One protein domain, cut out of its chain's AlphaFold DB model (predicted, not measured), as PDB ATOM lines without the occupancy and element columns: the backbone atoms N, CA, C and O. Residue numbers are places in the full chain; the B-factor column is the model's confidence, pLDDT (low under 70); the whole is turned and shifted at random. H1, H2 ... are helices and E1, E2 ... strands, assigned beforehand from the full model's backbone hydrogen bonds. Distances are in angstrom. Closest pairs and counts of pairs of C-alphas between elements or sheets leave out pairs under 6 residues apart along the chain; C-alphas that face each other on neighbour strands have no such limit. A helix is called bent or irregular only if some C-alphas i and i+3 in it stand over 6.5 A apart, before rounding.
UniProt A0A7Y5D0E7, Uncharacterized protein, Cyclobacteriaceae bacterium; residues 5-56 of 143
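AT A GLANCE: This is residues 5 to 56 of the 143 residues of an uncharacterized protein of Cyclobacteriaceae bacterium (UniProt A0A7Y5D0E7). Two hairpins follow one another in a loose, flat model: a small two-stranded hairpin, E1 and E2, at one end, then a helical hairpin of a short helix, H1, and a much longer one, H2. H2 runs on well past H1, and residues 48 to 56, of which 48 to 55 belong to H2, stick out free. The printed part has 52 residues with two named strands and two named helices in the order E1, E2, H1, H2; the sheet, E1 - E2, is antiparallel, and the class is mixed, helices and strands. The radius of gyration of the C-alphas is 14.2 A, and they span 46 by 29 by 15 A.

HOW THE PARTS SIT: E1, residues 5 to 7, and E2, residues 13 to 17, are antiparallel neighbours at 147 degrees and form a hairpin. N 6 and O 15 are within hydrogen-bond range at 2.8 A, as are N 14 and O 6 at 2.8 A. H1, residues 20 to 29, and H2, residues 35 to 55, form a helical hairpin. They touch, H2 with residues 37 to 44 alone; their closest C-alphas, those of Lys 27 and Phe 37, are 5.9 A apart. They run opposite ways at a shallow tilt of 34 degrees, only just short of steep. E1 is apart from both helices, and E2 is apart from H2. Every O i to N i+4 pair is within hydrogen-bond range in H2, and 4 of 6 in H1. H1 is irregular, but only just: C-alphas 21 and 24 are 6.8 A apart.

IN THESE COORDINATES: E1 begins at C-alpha 5, (-40.939, -31.208, 17.820). E2 is 11.5 A long. H1 is 15.0 A long and begins at C-alpha 20, (-40.681, -44.314, 10.037). H2 is 30.5 A long and ends at C-alpha 55, (-34.563, -54.311, -2.983).

THE WHOLE: The two C-alphas farthest apart, those of Ser 10 and Thr 56, are 45.9 A apart. The printed part has no cut, and its three links are tight. The mean pLDDT of the printed part is 90.3, and no printed residue is under 70.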
ATOM      1  N   VAL A   5     -39.864 -32.180  17.635       90.25
ATOM      2  CA  VAL A   5     -40.939 -31.208  17.820       90.25
ATOM      3  C   VAL A   5     -40.776 -30.074  16.813       90.25
ATOM      4  O   VAL A   5     -39.717 -29.448  16.754       90.25
ATOM      5  N   LEU A   6     -41.819 -29.791  16.034       91.12
ATOM      6  CA  LEU A   6     -41.885 -28.621  15.163       91.12
ATOM      7  C   LEU A   6     -42.614 -27.494  15.890       91.12
ATOM      8  O   LEU A   6     -43.679 -27.702  16.472       91.12
ATOM      9  N   LYS A   7     -42.030 -26.297  15.858       93.69
ATOM     10  CA  LYS A   7     -42.627 -25.078  16.404       93.69
ATOM     11  C   LYS A   7     -42.774 -24.043  15.297       93.69
ATOM     12  O   LYS A   7     -41.904 -23.938  14.433       93.69
ATOM     13  N   ASN A   8     -43.851 -23.267  15.335       92.00
ATOM     14  CA  ASN A   8     -44.037 -22.135  14.434       92.00
ATOM     15  C   ASN A   8     -43.128 -20.949  14.823       92.00
ATOM     16  O   ASN A   8     -42.415 -20.991  15.828       92.00
ATOM     17  N   LYS A   9     -43.173 -19.863  14.037       90.38
ATOM     18  CA  LYS A   9     -42.365 -18.647  14.264       90.38
ATOM     19  C   LYS A   9     -42.600 -17.990  15.634       90.38
ATOM     20  O   LYS A   9     -41.722 -17.283  16.113       90.38
ATOM     21  N   SER A  10     -43.744 -18.249  16.265       90.62
ATOM     22  CA  SER A  10     -44.104 -17.749  17.598       90.62
ATOM     23  C   SER A  10     -43.720 -18.716  18.729       90.62
ATOM     24  O   SER A  10     -44.074 -18.482  19.880       90.62
ATOM     25  N   GLY A  11     -43.032 -19.822  18.424       88.75
ATOM     26  CA  GLY A  11     -42.605 -20.826  19.404       88.75
ATOM     27  C   GLY A  11     -43.690 -21.824  19.829       88.75
ATOM     28  O   GLY A  11     -43.428 -22.659  20.699       88.75
ATOM     29  N   ILE A  12     -44.877 -21.782  19.215       91.06
ATOM     30  CA  ILE A  12     -46.002 -22.683  19.507       91.06
ATOM     31  C   ILE A  12     -45.804 -24.005  18.766       91.06
ATOM     32  O   ILE A  12     -45.391 -24.007  17.606       91.06
ATOM     33  N   LEU A  13     -46.120 -25.124  19.426       92.19
ATOM     34  CA  LEU A  13     -46.120 -26.458  18.825       92.19
ATOM     35  C   LEU A  13     -46.985 -26.480  17.555       92.19
ATOM     36  O   LEU A  13     -48.181 -26.215  17.617       92.19
ATOM     37  N   SER A  14     -46.375 -26.815  16.421       90.44
ATOM     38  CA  SER A  14     -47.041 -26.893  15.118       90.44
ATOM     39  C   SER A  14     -47.045 -28.299  14.522       90.44
ATOM     40  O   SER A  14     -47.715 -28.527  13.524       90.44
ATOM     41  N   GLY A  15     -46.288 -29.238  15.094       88.31
ATOM     42  CA  GLY A  15     -46.281 -30.623  14.638       88.31
ATOM     43  C   GLY A  15     -45.239 -31.490  15.333       88.31
ATOM     44  O   GLY A  15     -44.375 -31.000  16.064       88.31
ATOM     45  N   LEU A  16     -45.318 -32.791  15.074       87.69
ATOM     46  CA  LEU A  16     -44.347 -33.789  15.506       87.69
ATOM     47  C   LEU A  16     -43.839 -34.531  14.272       87.69
ATOM     48  O   LEU A  16     -44.626 -34.928  13.420       87.69
ATOM     49  N   VAL A  17     -42.528 -34.726  14.191       89.12
ATOM     50  CA  VAL A  17     -41.901 -35.593  13.195       89.12
ATOM     51  C   VAL A  17     -41.474 -36.866  13.901       89.12
ATOM     52  O   VAL A  17     -40.648 -36.831  14.820       89.12
ATOM     53  N   ILE A  18     -42.058 -37.974  13.464       87.12
ATOM     54  CA  ILE A  18     -41.773 -39.317  13.951       87.12
ATOM     55  C   ILE A  18     -41.077 -40.057  12.801       87.12
ATOM     56  O   ILE A  18     -41.662 -40.145  11.721       87.12
ATOM     57  N   PRO A  19     -39.837 -40.539  12.987       87.19
ATOM     58  CA  PRO A  19     -39.163 -41.378  12.003       87.19
ATOM     59  C   PRO A  19     -39.967 -42.649  11.712       87.19
ATOM     60  O   PRO A  19     -40.621 -43.190  12.607       87.19
ATOM     61  N   VAL A  20     -39.904 -43.141  10.474       82.06
ATOM     62  CA  VAL A  20     -40.681 -44.314  10.037       82.06
ATOM     63  C   VAL A  20     -40.326 -45.556  10.861       82.06
ATOM     64  O   VAL A  20     -41.201 -46.340  11.220       82.06
ATOM     65  N   GLU A  21     -39.068 -45.682  11.283       84.94
ATOM     66  CA  GLU A  21     -38.572 -46.791  12.104       84.94
ATOM     67  C   GLU A  21     -39.227 -46.822  13.499       84.94
ATOM     68  O   GLU A  21     -39.313 -47.873  14.137       84.94
ATOM     69  N   GLU A  22     -39.724 -45.677  13.973       89.69
ATOM     70  CA  GLU A  22     -40.399 -45.528  15.266       89.69
ATOM     71  C   GLU A  22     -41.918 -45.754  15.160       89.69
ATOM     72  O   GLU A  22     -42.578 -45.948  16.184       89.69
ATOM     73  N   LEU A  23     -42.496 -45.796  13.949       88.69
ATOM     74  CA  LEU A  23     -43.943 -45.961  13.752       88.69
ATOM     75  C   LEU A  23     -44.470 -47.285  14.312       88.69
ATOM     76  O   LEU A  23     -45.566 -47.321  14.865       88.69
ATOM     77  N   ASN A  24     -43.675 -48.357  14.270       88.88
ATOM     78  CA  ASN A  24     -44.029 -49.628  14.906       88.88
ATOM     79  C   ASN A  24     -44.183 -49.499  16.430       88.88
ATOM     80  O   ASN A  24     -45.077 -50.108  17.021       88.88
ATOM     81  N   ALA A  25     -43.325 -48.705  17.079       89.00
ATOM     82  CA  ALA A  25     -43.426 -48.451  18.513       89.00
ATOM     83  C   ALA A  25     -44.670 -47.613  18.837       89.00
ATOM     84  O   ALA A  25     -45.381 -47.922  19.792       89.00
ATOM     85  N   VAL A  26     -44.974 -46.614  18.001       88.88
ATOM     86  CA  VAL A  26     -46.194 -45.806  18.127       88.88
ATOM     87  C   VAL A  26     -47.438 -46.675  17.948       88.88
ATOM     88  O   VAL A  26     -48.291 -46.677  18.832       88.88
ATOM     89  N   LYS A  27     -47.515 -47.491  16.889       89.81
ATOM     90  CA  LYS A  27     -48.643 -48.401  16.620       89.81
ATOM     91  C   LYS A  27     -48.954 -49.302  17.817       89.81
ATOM     92  O   LYS A  27     -50.108 -49.412  18.210       89.81
ATOM     93  N   ARG A  28     -47.927 -49.895  18.444       90.12
ATOM     94  CA  ARG A  28     -48.081 -50.759  19.635       90.12
ATOM     95  C   ARG A  28     -48.612 -50.026  20.868       90.12
ATOM     96  O   ARG A  28     -49.148 -50.672  21.760       90.12
ATOM     97  N   SER A  29     -48.424 -48.709  20.941       89.81
ATOM     98  CA  SER A  29     -48.919 -47.881  22.047       89.81
ATOM     99  C   SER A  29     -50.356 -47.386  21.848       89.81
ATOM    100  O   SER A  29     -50.956 -46.868  22.790       89.81
ATOM    101  N   LEU A  30     -50.911 -47.542  20.643       90.06
ATOM    102  CA  LEU A  30     -52.265 -47.121  20.298       90.06
ATOM    103  C   LEU A  30     -53.264 -48.268  20.460       90.06
ATOM    104  O   LEU A  30     -52.924 -49.444  20.329       90.06
ATOM    105  N   LYS A  31     -54.528 -47.912  20.698       91.06
ATOM    106  CA  LYS A  31     -55.635 -48.863  20.574       91.06
ATOM    107  C   LYS A  31     -55.945 -49.094  19.092       91.06
ATOM    108  O   LYS A  31     -55.881 -48.160  18.288       91.06
ATOM    109  N   ASN A  32     -56.278 -50.333  18.750       87.88
ATOM    110  CA  ASN A  32     -56.505 -50.800  17.378       87.88
ATOM    111  C   ASN A  32     -57.783 -50.253  16.719       87.88
ATOM    112  O   ASN A  32     -57.957 -50.409  15.519       87.88
ATOM    113  N   ASP A  33     -58.661 -49.614  17.486       90.56
ATOM    114  CA  ASP A  33     -59.904 -48.988  17.030       90.56
ATOM    115  C   ASP A  33     -59.750 -47.491  16.707       90.56
ATOM    116  O   ASP A  33     -60.721 -46.826  16.349       90.56
ATOM    117  N   THR A  34     -58.541 -46.936  16.833       93.31
ATOM    118  CA  THR A  34     -58.294 -45.515  16.563       93.31
ATOM    119  C   THR A  34     -57.985 -45.255  15.091       93.31
ATOM    120  O   THR A  34     -57.244 -46.001  14.456       93.31
ATOM    121  N   GLU A  35     -58.472 -44.133  14.561       91.62
ATOM    122  CA  GLU A  35     -58.149 -43.673  13.201       91.62
ATOM    123  C   GLU A  35     -56.630 -43.565  12.979       91.62
ATOM    124  O   GLU A  35     -56.104 -44.003  11.958       91.62
ATOM    125  N   LEU A  36     -55.901 -43.069  13.985       88.50
ATOM    126  CA  LEU A  36     -54.443 -42.963  13.938       88.50
ATOM    127  C   LEU A  36     -53.751 -44.330  13.815       88.50
ATOM    128  O   LEU A  36     -52.712 -44.421  13.164       88.50
ATOM    129  N   PHE A  37     -54.306 -45.389  14.414       92.19
ATOM    130  CA  PHE A  37     -53.775 -46.743  14.247       92.19
ATOM    131  C   PHE A  37     -53.871 -47.190  12.787       92.19
ATOM    132  O   PHE A  37     -52.871 -47.667  12.249       92.19
ATOM    133  N   GLY A  38     -55.029 -46.982  12.149       91.31
ATOM    134  CA  GLY A  38     -55.237 -47.296  10.731       91.31
ATOM    135  C   GLY A  38     -54.279 -46.524   9.825       91.31
ATOM    136  O   GLY A  38     -53.576 -47.123   9.019       91.31
ATOM    137  N   ILE A  39     -54.136 -45.213  10.047       90.88
ATOM    138  CA  ILE A  39     -53.193 -44.375   9.287       90.88
ATOM    139  C   ILE A  39     -51.753 -44.897   9.412       90.88
ATOM    140  O   ILE A  39     -51.031 -44.986   8.421       90.88
ATOM    141  N   ILE A  40     -51.306 -45.240  10.624       91.19
ATOM    142  CA  ILE A  40     -49.943 -45.748  10.836       91.19
ATOM    143  C   ILE A  40     -49.757 -47.130  10.201       91.19
ATOM    144  O   ILE A  40     -48.680 -47.423   9.683       91.19
ATOM    145  N   GLU A  41     -50.778 -47.983  10.235       91.06
ATOM    146  CA  GLU A  41     -50.757 -49.277   9.557       91.06
ATOM    147  C   GLU A  41     -50.594 -49.124   8.043       91.06
ATOM    148  O   GLU A  41     -49.696 -49.743   7.471       91.06
ATOM    149  N   ASP A  42     -51.366 -48.237   7.422       90.94
ATOM    150  CA  ASP A  42     -51.260 -47.946   5.992       90.94
ATOM    151  C   ASP A  42     -49.882 -47.383   5.621       90.94
ATOM    152  O   ASP A  42     -49.294 -47.787   4.614       90.94
ATOM    153  N   LEU A  43     -49.317 -46.501   6.453       90.31
ATOM    154  CA  LEU A  43     -47.967 -45.966   6.253       90.31
ATOM    155  C   LEU A  43     -46.892 -47.059   6.328       90.31
ATOM    156  O   LEU A  43     -46.000 -47.093   5.482       90.31
ATOM    157  N   LEU A  44     -46.975 -47.961   7.310       91.00
ATOM    158  CA  LEU A  44     -46.026 -49.071   7.457       91.00
ATOM    159  C   LEU A  44     -46.116 -50.049   6.279       91.00
ATOM    160  O   LEU A  44     -45.084 -50.465   5.751       91.00
ATOM    161  N   ASN A  45     -47.331 -50.375   5.836       91.44
ATOM    162  CA  ASN A  45     -47.552 -51.218   4.661       91.44
ATOM    163  C   ASN A  45     -47.004 -50.550   3.392       91.44
ATOM    164  O   ASN A  45     -46.327 -51.193   2.590       91.44
ATOM    165  N   THR A  46     -47.236 -49.246   3.232       90.25
ATOM    166  CA  THR A  46     -46.703 -48.468   2.106       90.25
ATOM    167  C   THR A  46     -45.178 -48.483   2.102       90.25
ATOM    168  O   THR A  46     -44.577 -48.732   1.057       90.25
ATOM    169  N   GLN A  47     -44.545 -48.274   3.261       88.06
ATOM    170  CA  GLN A  47     -43.090 -48.335   3.377       88.06
ATOM    171  C   GLN A  47     -42.560 -49.717   2.989       88.06
ATOM    172  O   GLN A  47     -41.622 -49.801   2.205       88.06
ATOM    173  N   GLN A  48     -43.196 -50.793   3.459       90.19
ATOM    174  CA  GLN A  48     -42.789 -52.151   3.109       90.19
ATOM    175  C   GLN A  48     -42.838 -52.396   1.595       90.19
ATOM    176  O   GLN A  48     -41.930 -53.012   1.042       90.19
ATOM    177  N   VAL A  49     -43.865 -51.895   0.899       90.31
ATOM    178  CA  VAL A  49     -43.936 -51.990  -0.568       90.31
ATOM    179  C   VAL A  49     -42.803 -51.204  -1.228       90.31
ATOM    180  O   VAL A  49     -42.198 -51.694  -2.179       90.31
ATOM    181  N   VAL A  50     -42.499 -49.999  -0.740       89.00
ATOM    182  CA  VAL A  50     -41.390 -49.181  -1.258       89.00
ATOM    183  C   VAL A  50     -40.046 -49.886  -1.059       89.00
ATOM    184  O   VAL A  50     -39.256 -49.954  -1.999       89.00
ATOM    185  N   ASP A  51     -39.808 -50.459   0.118       90.81
ATOM    186  CA  ASP A  51     -38.583 -51.202   0.424       90.81
ATOM    187  C   ASP A  51     -38.446 -52.418  -0.501       90.81
ATOM    188  O   ASP A  51     -37.423 -52.578  -1.164       90.81
ATOM    189  N   LEU A  52     -39.522 -53.197  -0.673       92.88
ATOM    190  CA  LEU A  52     -39.558 -54.315  -1.620       92.88
ATOM    191  C   LEU A  52     -39.223 -53.872  -3.048       92.88
ATOM    192  O   LEU A  52     -38.470 -54.560  -3.737       92.88
ATOM    193  N   LYS A  53     -39.746 -52.729  -3.510       94.38
ATOM    194  CA  LYS A  53     -39.430 -52.200  -4.846       94.38
ATOM    195  C   LYS A  53     -37.962 -51.788  -4.988       94.38
ATOM    196  O   LYS A  53     -37.378 -51.971  -6.057       94.38
ATOM    197  N   ASN A  54     -37.371 -51.245  -3.927       93.56
ATOM    198  CA  ASN A  54     -35.970 -50.831  -3.902       93.56
ATOM    199  C   ASN A  54     -35.001 -52.019  -3.796       93.56
ATOM    200  O   ASN A  54     -33.883 -51.926  -4.287       93.56
ATOM    201  N   GLU A  55     -35.411 -53.127  -3.179       94.38
ATOM    202  CA  GLU A  55     -34.563 -54.311  -2.983       94.38
ATOM    203  C   GLU A  55     -34.729 -55.363  -4.088       94.38
ATOM    204  O   GLU A  55     -33.803 -56.125  -4.374       94.38
ATOM    205  N   THR A  56     -35.897 -55.417  -4.738       95.25
ATOM    206  CA  THR A  56     -36.173 -56.397  -5.796       95.25
ATOM    207  C   THR A  56     -35.412 -56.042  -7.067       95.25
ATOM    208  O   THR A  56     -35.785 -55.113  -7.785       95.25
TER     209      THR A  56